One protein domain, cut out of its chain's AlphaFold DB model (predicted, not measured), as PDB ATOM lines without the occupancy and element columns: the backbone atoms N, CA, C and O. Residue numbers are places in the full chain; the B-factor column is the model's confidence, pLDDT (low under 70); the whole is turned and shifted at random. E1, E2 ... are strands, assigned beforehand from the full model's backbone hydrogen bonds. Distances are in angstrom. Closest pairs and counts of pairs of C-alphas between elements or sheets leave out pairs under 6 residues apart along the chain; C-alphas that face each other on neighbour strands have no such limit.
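What this domain is: This is residues 23 to 91 of the 193 residues of the protein "Rieske domain-containing protein" of Streptomyces sp. PsTaAH-137 (UniProt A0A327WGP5). One antiparallel sheet of six strands folds back on itself like part of a barrel, with E1 and E6 facing E4, E3 and E2 across the hinge strand E5. Its two edges, E1 and E2, come near each other without pairing, and the link from E4 to E5 reaches far out at one end of the long axis. The printed part has 69 residues, no named helix and six strands, E1 to E6 along the chain, in sheet order E1, E6, E5, E4, E3, E2; the class is all strand. It is compact, with a radius of gyration of the C-alphas of 11.6 A and spans of 33 by 22 by 19 A.

Where its parts are: E5, residues 71 to 78, is the longest strand at 22.4 A. E6 is residues 81 to 85, ending at C-alpha 85 (159.810, 213.152, 182.458), and E1 is residues 23 to 27, beginning at C-alpha 23 (153.944, 212.591, 180.428). E4 is residues 57 to 61, E3 residues 45 to 51, 19.7 A, and E2 residues 37 to 42, 15.5 A.

How they stand to each other: The sheet is curled and strongly twisted, a folded sheet of two leaves that face each other. E5 is staggered: residues 71 to 73 pair with E4, N 73 to O 59 at 2.8 A, and residues 74 to 78 with E6, N 83 to O 76 at 2.8 A. E2 to E6 form a meander, each strand the antiparallel neighbour of the one before. The hairpin E3 and E4 has N 48 and O 60 at 2.8 A; the hairpin E2 and E3 has N 40 and O 47 at 2.9 A. E1 is antiparallel to E6, with N 25 and O 82 at 2.9 A. The closest C-alphas of edge strands E1 and E2, Ile 25 and Val 40, are 7.6 A apart.

The domain as a whole: The farthest C-alphas, Pro 66 and Tyr 79, are 37.3 A apart. The printed part has no cut and no long link. Residues 64 to 68 and 88 to 91 have pLDDT under 70.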
ATOM      1  N   HIS A  23     154.931 213.508 180.984       91.38
ATOM      2  CA  HIS A  23     153.944 212.591 180.428       91.38
ATOM      3  C   HIS A  23     153.106 211.979 181.530       91.38
ATOM      4  O   HIS A  23     153.649 211.406 182.475       91.38
ATOM      5  N   THR A  24     151.789 212.076 181.384       93.25
ATOM      6  CA  THR A  24     150.845 211.361 182.239       93.25
ATOM      7  C   THR A  24     150.915 209.873 181.930       93.25
ATOM      8  O   THR A  24     150.814 209.478 180.769       93.25
ATOM      9  N   ILE A  25     151.096 209.064 182.968       92.62
ATOM     10  CA  ILE A  25     151.189 207.608 182.856       92.62
ATOM     11  C   ILE A  25     149.862 206.975 183.226       92.62
ATOM     12  O   ILE A  25     149.217 206.355 182.389       92.62
ATOM     13  N   ASP A  26     149.478 207.143 184.485       93.06
ATOM     14  CA  ASP A  26     148.291 206.534 185.064       93.06
ATOM     15  C   ASP A  26     147.950 207.227 186.390       93.06
ATOM     16  O   ASP A  26     148.635 208.159 186.827       93.06
ATOM     17  N   LEU A  27     146.895 206.763 187.043       93.56
ATOM     18  CA  LEU A  27     146.538 207.125 188.399       93.56
ATOM     19  C   LEU A  27     147.413 206.390 189.418       93.56
ATOM     20  O   LEU A  27     147.837 205.253 189.236       93.56
ATOM     21  N   VAL A  28     147.589 207.030 190.565       92.44
ATOM     22  CA  VAL A  28     148.219 206.467 191.767       92.44
ATOM     23  C   VAL A  28     147.527 205.169 192.205       92.44
ATOM     24  O   VAL A  28     148.165 204.276 192.750       92.44
ATOM     25  N   THR A  29     146.233 205.023 191.911       93.25
ATOM     26  CA  THR A  29     145.436 203.824 192.207       93.25
ATOM     27  C   THR A  29     145.788 202.614 191.343       93.25
ATOM     28  O   THR A  29     145.405 201.504 191.698       93.25
ATOM     29  N   ALA A  30     146.505 202.797 190.228       92.31
ATOM     30  CA  ALA A  30     146.982 201.688 189.399       92.31
ATOM     31  C   ALA A  30     148.067 200.854 190.103       92.31
ATOM     32  O   ALA A  30     148.307 199.707 189.737       92.31
ATOM     33  N   ILE A  31     148.709 201.430 191.123       92.44
ATOM     34  CA  ILE A  31     149.750 200.808 191.939       92.44
ATOM     35  C   ILE A  31     149.348 201.035 193.402       92.44
ATOM     36  O   ILE A  31     149.818 202.001 194.000       92.44
ATOM     37  N   PRO A  32     148.401 200.266 193.964       91.38
ATOM     38  CA  PRO A  32     147.795 200.600 195.252       91.38
ATOM     39  C   PRO A  32     148.710 200.333 196.451       91.38
ATOM     40  O   PRO A  32     148.668 201.109 197.401       91.38
ATOM     41  N   ASN A  33     149.533 199.280 196.419       91.88
ATOM     42  CA  ASN A  33     150.344 198.875 197.568       91.88
ATOM     43  C   ASN A  33     151.834 199.133 197.338       91.88
ATOM     44  O   ASN A  33     152.312 199.167 196.202       91.88
ATOM     45  N   ALA A  34     152.581 199.301 198.429       92.00
ATOM     46  CA  ALA A  34     154.037 199.339 198.372       92.00
ATOM     47  C   ALA A  34     154.584 198.022 197.798       92.00
ATOM     48  O   ALA A  34     154.102 196.933 198.118       92.00
ATOM     49  N   GLY A  35     155.567 198.132 196.908       89.31
ATOM     50  CA  GLY A  35     156.128 197.009 196.160       89.31
ATOM     51  C   GLY A  35     155.384 196.667 194.864       89.31
ATOM     52  O   GLY A  35     155.940 195.938 194.036       89.31
ATOM     53  N   ASP A  36     154.188 197.218 194.631       92.56
ATOM     54  CA  ASP A  36     153.524 197.085 193.336       92.56
ATOM     55  C   ASP A  36     154.309 197.867 192.265       92.56
ATOM     56  O   ASP A  36     154.925 198.912 192.518       92.56
ATOM     57  N   SER A  37     154.290 197.355 191.032       92.12
ATOM     58  CA  SER A  37     154.961 197.995 189.902       92.12
ATOM     59  C   SER A  37     154.112 197.967 188.640       92.12
ATOM     60  O   SER A  37     153.411 196.997 188.356       92.12
ATOM     61  N   LEU A  38     154.208 199.041 187.862       93.44
ATOM     62  CA  LEU A  38     153.523 199.215 186.590       93.44
ATOM     63  C   LEU A  38     154.555 199.365 185.476       93.44
ATOM     64  O   LEU A  38     155.448 200.210 185.544       93.44
ATOM     65  N   MET A  39     154.421 198.560 184.425       92.69
ATOM     66  CA  MET A  39     155.278 198.634 183.245       92.69
ATOM     67  C   MET A  39     154.542 199.335 182.107       92.69
ATOM     68  O   MET A  39     153.498 198.867 181.661       92.69
ATOM     69  N   VAL A  40     155.106 200.432 181.607       91.81
ATOM     70  CA  VAL A  40     154.522 201.241 180.530       91.81
ATOM     71  C   VAL A  40     155.562 201.491 179.449       91.81
ATOM     72  O   VAL A  40     156.743 201.675 179.730       91.81
ATOM     73  N   THR A  41     155.137 201.497 178.188       91.31
ATOM     74  CA  THR A  41     156.010 201.867 177.066       91.31
ATOM     75  C   THR A  41     155.724 203.305 176.651       91.31
ATOM     76  O   THR A  41     154.662 203.587 176.106       91.31
ATOM     77  N   LEU A  42     156.683 204.207 176.865       87.81
ATOM     78  CA  LEU A  42     156.592 205.613 176.460       87.81
ATOM     79  C   LEU A  42     157.569 205.883 175.322       87.81
ATOM     80  O   LEU A  42     158.767 205.668 175.470       87.81
ATOM     81  N   PHE A  43     157.074 206.342 174.172       84.50
ATOM     82  CA  PHE A  43     157.901 206.625 172.985       84.50
ATOM     83  C   PHE A  43     158.838 205.471 172.573       84.50
ATOM     84  O   PHE A  43     159.940 205.695 172.066       84.50
ATOM     85  N   GLY A  44     158.396 204.228 172.796       84.69
ATOM     86  CA  GLY A  44     159.167 203.012 172.522       84.69
ATOM     87  C   GLY A  44     160.181 202.627 173.606       84.69
ATOM     88  O   GLY A  44     160.887 201.631 173.446       84.69
ATOM     89  N   GLU A  45     160.254 203.378 174.705       85.94
ATOM     90  CA  GLU A  45     161.103 203.083 175.856       85.94
ATOM     91  C   GLU A  45     160.287 202.386 176.957       85.94
ATOM     92  O   GLU A  45     159.248 202.908 177.367       85.94
ATOM     93  N   PRO A  46     160.727 201.213 177.448       89.88
ATOM     94  CA  PRO A  46     160.073 200.552 178.565       89.88
ATOM     95  C   PRO A  46     160.427 201.266 179.873       89.88
ATOM     96  O   PRO A  46     161.596 201.340 180.264       89.88
ATOM     97  N   ILE A  47     159.404 201.771 180.549       91.50
ATOM     98  CA  ILE A  47     159.478 202.435 181.845       91.50
ATOM     99  C   ILE A  47     158.784 201.552 182.880       91.50
ATOM    100  O   ILE A  47     157.712 201.004 182.627       91.50
ATOM    101  N   VAL A  48     159.405 201.409 184.042       92.75
ATOM    102  CA  VAL A  48     158.828 200.745 185.208       92.75
ATOM    103  C   VAL A  48     158.603 201.795 186.277       92.75
ATOM    104  O   VAL A  48     159.534 202.493 186.667       92.75
ATOM    105  N   VAL A  49     157.366 201.906 186.734       93.81
ATOM    106  CA  VAL A  49     156.969 202.745 187.860       93.81
ATOM    107  C   VAL A  49     156.767 201.834 189.061       93.81
ATOM    108  O   VAL A  49     156.136 200.790 188.929       93.81
ATOM    109  N   VAL A  50     157.323 202.199 190.209       93.94
ATOM    110  CA  VAL A  50     157.255 201.420 191.450       93.94
ATOM    111  C   VAL A  50     156.777 202.332 192.566       93.94
ATOM    112  O   VAL A  50     157.208 203.486 192.640       93.94
ATOM    113  N   ARG A  51     155.906 201.809 193.429       94.06
ATOM    114  CA  ARG A  51     155.606 202.429 194.721       94.06
ATOM    115  C   ARG A  51     156.544 201.852 195.780       94.06
ATOM    116  O   ARG A  51     156.543 200.642 195.991       94.06
ATOM    117  N   GLU A  52     157.340 202.702 196.418       89.69
ATOM    118  CA  GLU A  52     158.158 202.326 197.580       89.69
ATOM    119  C   GLU A  52     157.353 202.397 198.894       89.69
ATOM    120  O   GLU A  52     156.197 202.818 198.912       89.69
ATOM    121  N   ASP A  53     157.969 201.955 199.991       84.19
ATOM    122  CA  ASP A  53     157.328 201.756 201.301       84.19
ATOM    123  C   ASP A  53     156.818 203.056 201.968       84.19
ATOM    124  O   ASP A  53     155.959 202.988 202.841       84.19
ATOM    125  N   ASP A  54     157.271 204.230 201.505       83.94
ATOM    126  CA  ASP A  54     156.866 205.564 201.992       83.94
ATOM    127  C   ASP A  54     155.869 206.282 201.055       83.94
ATOM    128  O   ASP A  54     155.837 207.512 200.985       83.94
ATOM    129  N   ASP A  55     155.104 205.528 200.254       78.38
ATOM    130  CA  ASP A  55     154.225 206.055 199.192       78.38
ATOM    131  C   ASP A  55     154.948 206.900 198.119       78.38
ATOM    132  O   ASP A  55     154.313 207.549 197.278       78.38
ATOM    133  N   ASP A  56     156.283 206.858 198.101       88.69
ATOM    134  CA  ASP A  56     157.102 207.513 197.089       88.69
ATOM    135  C   ASP A  56     156.993 206.745 195.767       88.69
ATOM    136  O   ASP A  56     157.240 205.536 195.689       88.69
ATOM    137  N   ILE A  57     156.603 207.451 194.705       92.19
ATOM    138  CA  ILE A  57     156.479 206.867 193.370       92.19
ATOM    139  C   ILE A  57     157.738 207.173 192.583       92.19
ATOM    140  O   ILE A  57     158.002 208.322 192.218       92.19
ATOM    141  N   ARG A  58     158.467 206.115 192.232       92.25
ATOM    142  CA  ARG A  58     159.695 206.198 191.443       92.25
ATOM    143  C   ARG A  58     159.514 205.584 190.074       92.25
ATOM    144  O   ARG A  58     158.871 204.552 189.917       92.25
ATOM    145  N   ALA A  59     160.114 206.218 189.074       93.00
ATOM    146  CA  ALA A  59     160.133 205.721 187.709       93.00
ATOM    147  C   ALA A  59     161.551 205.330 187.294       93.00
ATOM    148  O   ALA A  59     162.531 206.002 187.618       93.00
ATOM    149  N   PHE A  60     161.657 204.254 186.522       91.12
ATOM    150  CA  PHE A  60     162.917 203.723 186.030       91.12
ATOM    151  C   PHE A  60     162.815 203.380 184.549       91.12
ATOM    152  O   PHE A  60     161.890 202.701 184.111       91.12
ATOM    153  N   ARG A  61     163.812 203.785 183.767       89.12
ATOM    154  CA  ARG A  61     163.991 203.342 182.385       89.12
ATOM    155  C   ARG A  61     164.684 201.987 182.387       89.12
ATOM    156  O   ARG A  61     165.826 201.855 182.841       89.12
ATOM    157  N   CYS A  62     164.024 200.993 181.808       83.75
ATOM    158  CA  CYS A  62     164.597 199.671 181.616       83.75
ATOM    159  C   CYS A  62     165.534 199.676 180.407       83.75
ATOM    160  O   CYS A  62     165.112 199.710 179.250       83.75
ATOM    161  N   LEU A  63     166.836 199.603 180.665       74.38
ATOM    162  CA  LEU A  63     167.811 199.327 179.617       74.38
ATOM    163  C   LEU A  63     167.715 197.842 179.233       74.38
ATOM    164  O   LEU A  63     167.672 196.969 180.102       74.38
ATOM    165  N   ARG A  64     167.676 197.528 177.930       68.69
ATOM    166  CA  ARG A  64     167.685 196.126 177.475       68.69
ATOM    167  C   ARG A  64     168.946 195.423 178.012       68.69
ATOM    168  O   ARG A  64     170.065 195.892 177.793       68.69
ATOM    169  N   ARG A  65     168.772 194.285 178.704       58.09
ATOM    170  CA  ARG A  65     169.873 193.382 179.117       58.09
ATOM    171  C   ARG A  65     170.740 193.042 177.890       58.09
ATOM    172  O   ARG A  65     170.168 192.814 176.825       58.09
ATOM    173  N   PRO A  66     172.088 193.035 178.002       53.81
ATOM    174  CA  PRO A  66     172.867 192.638 179.179       53.81
ATOM    175  C   PRO A  66     173.630 193.765 179.915       53.81
ATOM    176  O   PRO A  66     174.499 193.453 180.721       53.81
ATOM    177  N   ARG A  67     173.382 195.061 179.646       59.97
ATOM    178  CA  ARG A  67     174.358 196.133 179.977       59.97
ATOM    179  C   ARG A  67     173.857 197.326 180.803       59.97
ATOM    180  O   ARG A  67     174.402 198.415 180.658       59.97
ATOM    181  N   GLY A  68     172.865 197.173 181.675       66.94
ATOM    182  CA  GLY A  68     172.485 198.308 182.519       66.94
ATOM    183  C   GLY A  68     171.601 197.955 183.697       66.94
ATOM    184  O   GLY A  68     170.671 197.164 183.557       66.94
ATOM    185  N   ALA A  69     171.898 198.572 184.840       78.88
ATOM    186  CA  ALA A  69     170.905 198.755 185.886       78.88
ATOM    187  C   ALA A  69     169.783 199.670 185.348       78.88
ATOM    188  O   ALA A  69     170.057 200.502 184.474       78.88
ATOM    189  N   PRO A  70     168.539 199.523 185.829       84.94
ATOM    190  CA  PRO A  70     167.476 200.471 185.524       84.94
ATOM    191  C   PRO A  70     167.939 201.898 185.840       84.94
ATOM    192  O   PRO A  70     168.512 202.149 186.900       84.94
ATOM    193  N   GLN A  71     167.742 202.820 184.901       86.69
ATOM    194  CA  GLN A  71     168.138 204.215 185.089       86.69
ATOM    195  C   GLN A  71     166.990 204.957 185.779       86.69
ATOM    196  O   GLN A  71     165.876 204.887 185.261       86.69
ATOM    197  N   PRO A  72     167.216 205.667 186.897       88.94
ATOM    198  CA  PRO A  72     166.168 206.468 187.515       88.94
ATOM    199  C   PRO A  72     165.725 207.583 186.568       88.94
ATOM    200  O   PRO A  72     166.537 208.187 185.859       88.94
ATOM    201  N   VAL A  73     164.423 207.822 186.558       89.00
ATOM    202  CA  VAL A  73     163.737 208.819 185.744       89.00
ATOM    203  C   VAL A  73     162.931 209.705 186.684       89.00
ATOM    204  O   VAL A  73     162.480 209.258 187.738       89.00
ATOM    205  N   ARG A  74     162.755 210.976 186.330       89.06
ATOM    206  CA  ARG A  74     161.990 211.903 187.155       89.06
ATOM    207  C   ARG A  74     160.518 211.528 187.141       89.06
ATOM    208  O   ARG A  74     159.911 211.432 186.076       89.06
ATOM    209  N   SER A  75     159.953 211.396 188.330       91.50
ATOM    210  CA  SER A  75     158.530 211.190 188.556       91.50
ATOM    211  C   SER A  75     157.976 212.270 189.477       91.50
ATOM    212  O   SER A  75     158.678 212.816 190.328       91.50
ATOM    213  N   VAL A  76     156.706 212.606 189.283       92.19
ATOM    214  CA  VAL A  76     155.950 213.470 190.186       92.19
ATOM    215  C   VAL A  76     154.501 213.014 190.212       92.19
ATOM    216  O   VAL A  76     153.954 212.600 189.193       92.19
ATOM    217  N   VAL A  77     153.861 213.137 191.369       92.19
ATOM    218  CA  VAL A  77     152.428 212.882 191.518       92.19
ATOM    219  C   VAL A  77     151.696 214.209 191.691       92.19
ATOM    220  O   VAL A  77     152.034 215.008 192.567       92.19
ATOM    221  N   ARG A  78     150.679 214.464 190.861       92.75
ATOM    222  CA  ARG A  78     149.779 215.625 190.990       92.75
ATOM    223  C   ARG A  78     148.344 215.204 190.741       92.75
ATOM    224  O   ARG A  78     148.073 214.504 189.776       92.75
ATOM    225  N   TYR A  79     147.428 215.650 191.601       94.12
ATOM    226  CA  TYR A  79     145.993 215.351 191.482       94.12
ATOM    227  C   TYR A  79     145.688 213.844 191.366       94.12
ATOM    228  O   TYR A  79     144.783 213.445 190.644       94.12
ATOM    229  N   GLY A  80     146.487 212.999 192.028       91.06
ATOM    230  CA  GLY A  80     146.356 211.540 191.938       91.06
ATOM    231  C   GLY A  80     146.846 210.925 190.622       91.06
ATOM    232  O   GLY A  80     146.691 209.723 190.441       91.06
ATOM    233  N   MET A  81     147.455 211.707 189.726       95.12
ATOM    234  CA  MET A  81     148.069 211.246 188.480       95.12
ATOM    235  C   MET A  81     149.593 211.192 188.601       95.12
ATOM    236  O   MET A  81     150.216 212.075 189.194       95.12
ATOM    237  N   ILE A  82     150.180 210.161 188.001       94.31
ATOM    238  CA  ILE A  82     151.619 209.931 187.911       94.31
ATOM    239  C   ILE A  82     152.132 210.578 186.627       94.31
ATOM    240  O   ILE A  82     151.684 210.249 185.527       94.31
ATOM    241  N   PHE A  83     153.109 211.466 186.773       93.50
ATOM    242  CA  PHE A  83     153.806 212.116 185.676       93.50
ATOM    243  C   PHE A  83     155.260 211.669 185.639       93.50
ATOM    244  O   PHE A  83     155.917 211.608 186.678       93.50
ATOM    245  N   VAL A  84     155.772 211.404 184.441       92.19
ATOM    246  CA  VAL A  84     157.168 211.014 184.215       92.19
ATOM    247  C   VAL A  84     157.792 211.921 183.164       92.19
ATOM    248  O   VAL A  84     157.177 212.192 182.134       92.19
ATOM    249  N   ASN A  85     159.015 212.382 183.415       90.44
ATOM    250  CA  ASN A  85     159.810 213.152 182.458       90.44
ATOM    251  C   ASN A  85     161.021 212.322 182.027       90.44
ATOM    252  O   ASN A  85     161.789 211.883 182.872       90.44
ATOM    253  N   LEU A  86     161.187 212.107 180.720       84.38
ATOM    254  CA  LEU A  86     162.249 211.271 180.154       84.38
ATOM    255  C   LEU A  86     163.565 212.023 179.887       84.38
ATOM    256  O   LEU A  86     164.560 211.369 179.530       84.38
ATOM    257  N   ASP A  87     163.588 213.351 180.043       79.50
ATOM    258  CA  ASP A  87     164.757 214.178 179.755       79.50
ATOM    259  C   ASP A  87     165.894 213.911 180.741       79.50
ATOM    260  O   ASP A  87     165.799 214.129 181.947       79.50
ATOM    261  N   GLN A  88     167.032 213.478 180.196       67.38
ATOM    262  CA  GLN A  88     168.229 213.159 180.967       67.38
ATOM    263  C   GLN A  88     168.813 214.349 181.720       67.38
ATOM    264  O   GLN A  88     169.489 214.145 182.726       67.38
ATOM    265  N   ARG A  89     168.555 215.572 181.249       66.00
ATOM    266  CA  ARG A  89     169.084 216.800 181.856       66.00
ATOM    267  C   ARG A  89     168.502 217.071 183.236       66.00
ATOM    268  O   ARG A  89     169.195 217.617 184.088       66.00
ATOM    269  N   ASP A  90     167.264 216.648 183.449       60.81
ATOM    270  CA  ASP A  90     166.517 216.925 184.669       60.81
ATOM    271  C   ASP A  90     166.692 215.827 185.728       60.81
ATOM    272  O   ASP A  90     166.301 216.006 186.882       60.81
ATOM    273  N   HIS A  91     167.318 214.701 185.374       64.31
ATOM    274  CA  HIS A  91     167.645 213.618 186.298       64.31
ATOM    275  C   HIS A  91     168.864 213.977 187.156       64.31
ATOM    276  O   HIS A  91     169.956 213.440 186.977       64.31
TER     277      HIS A  91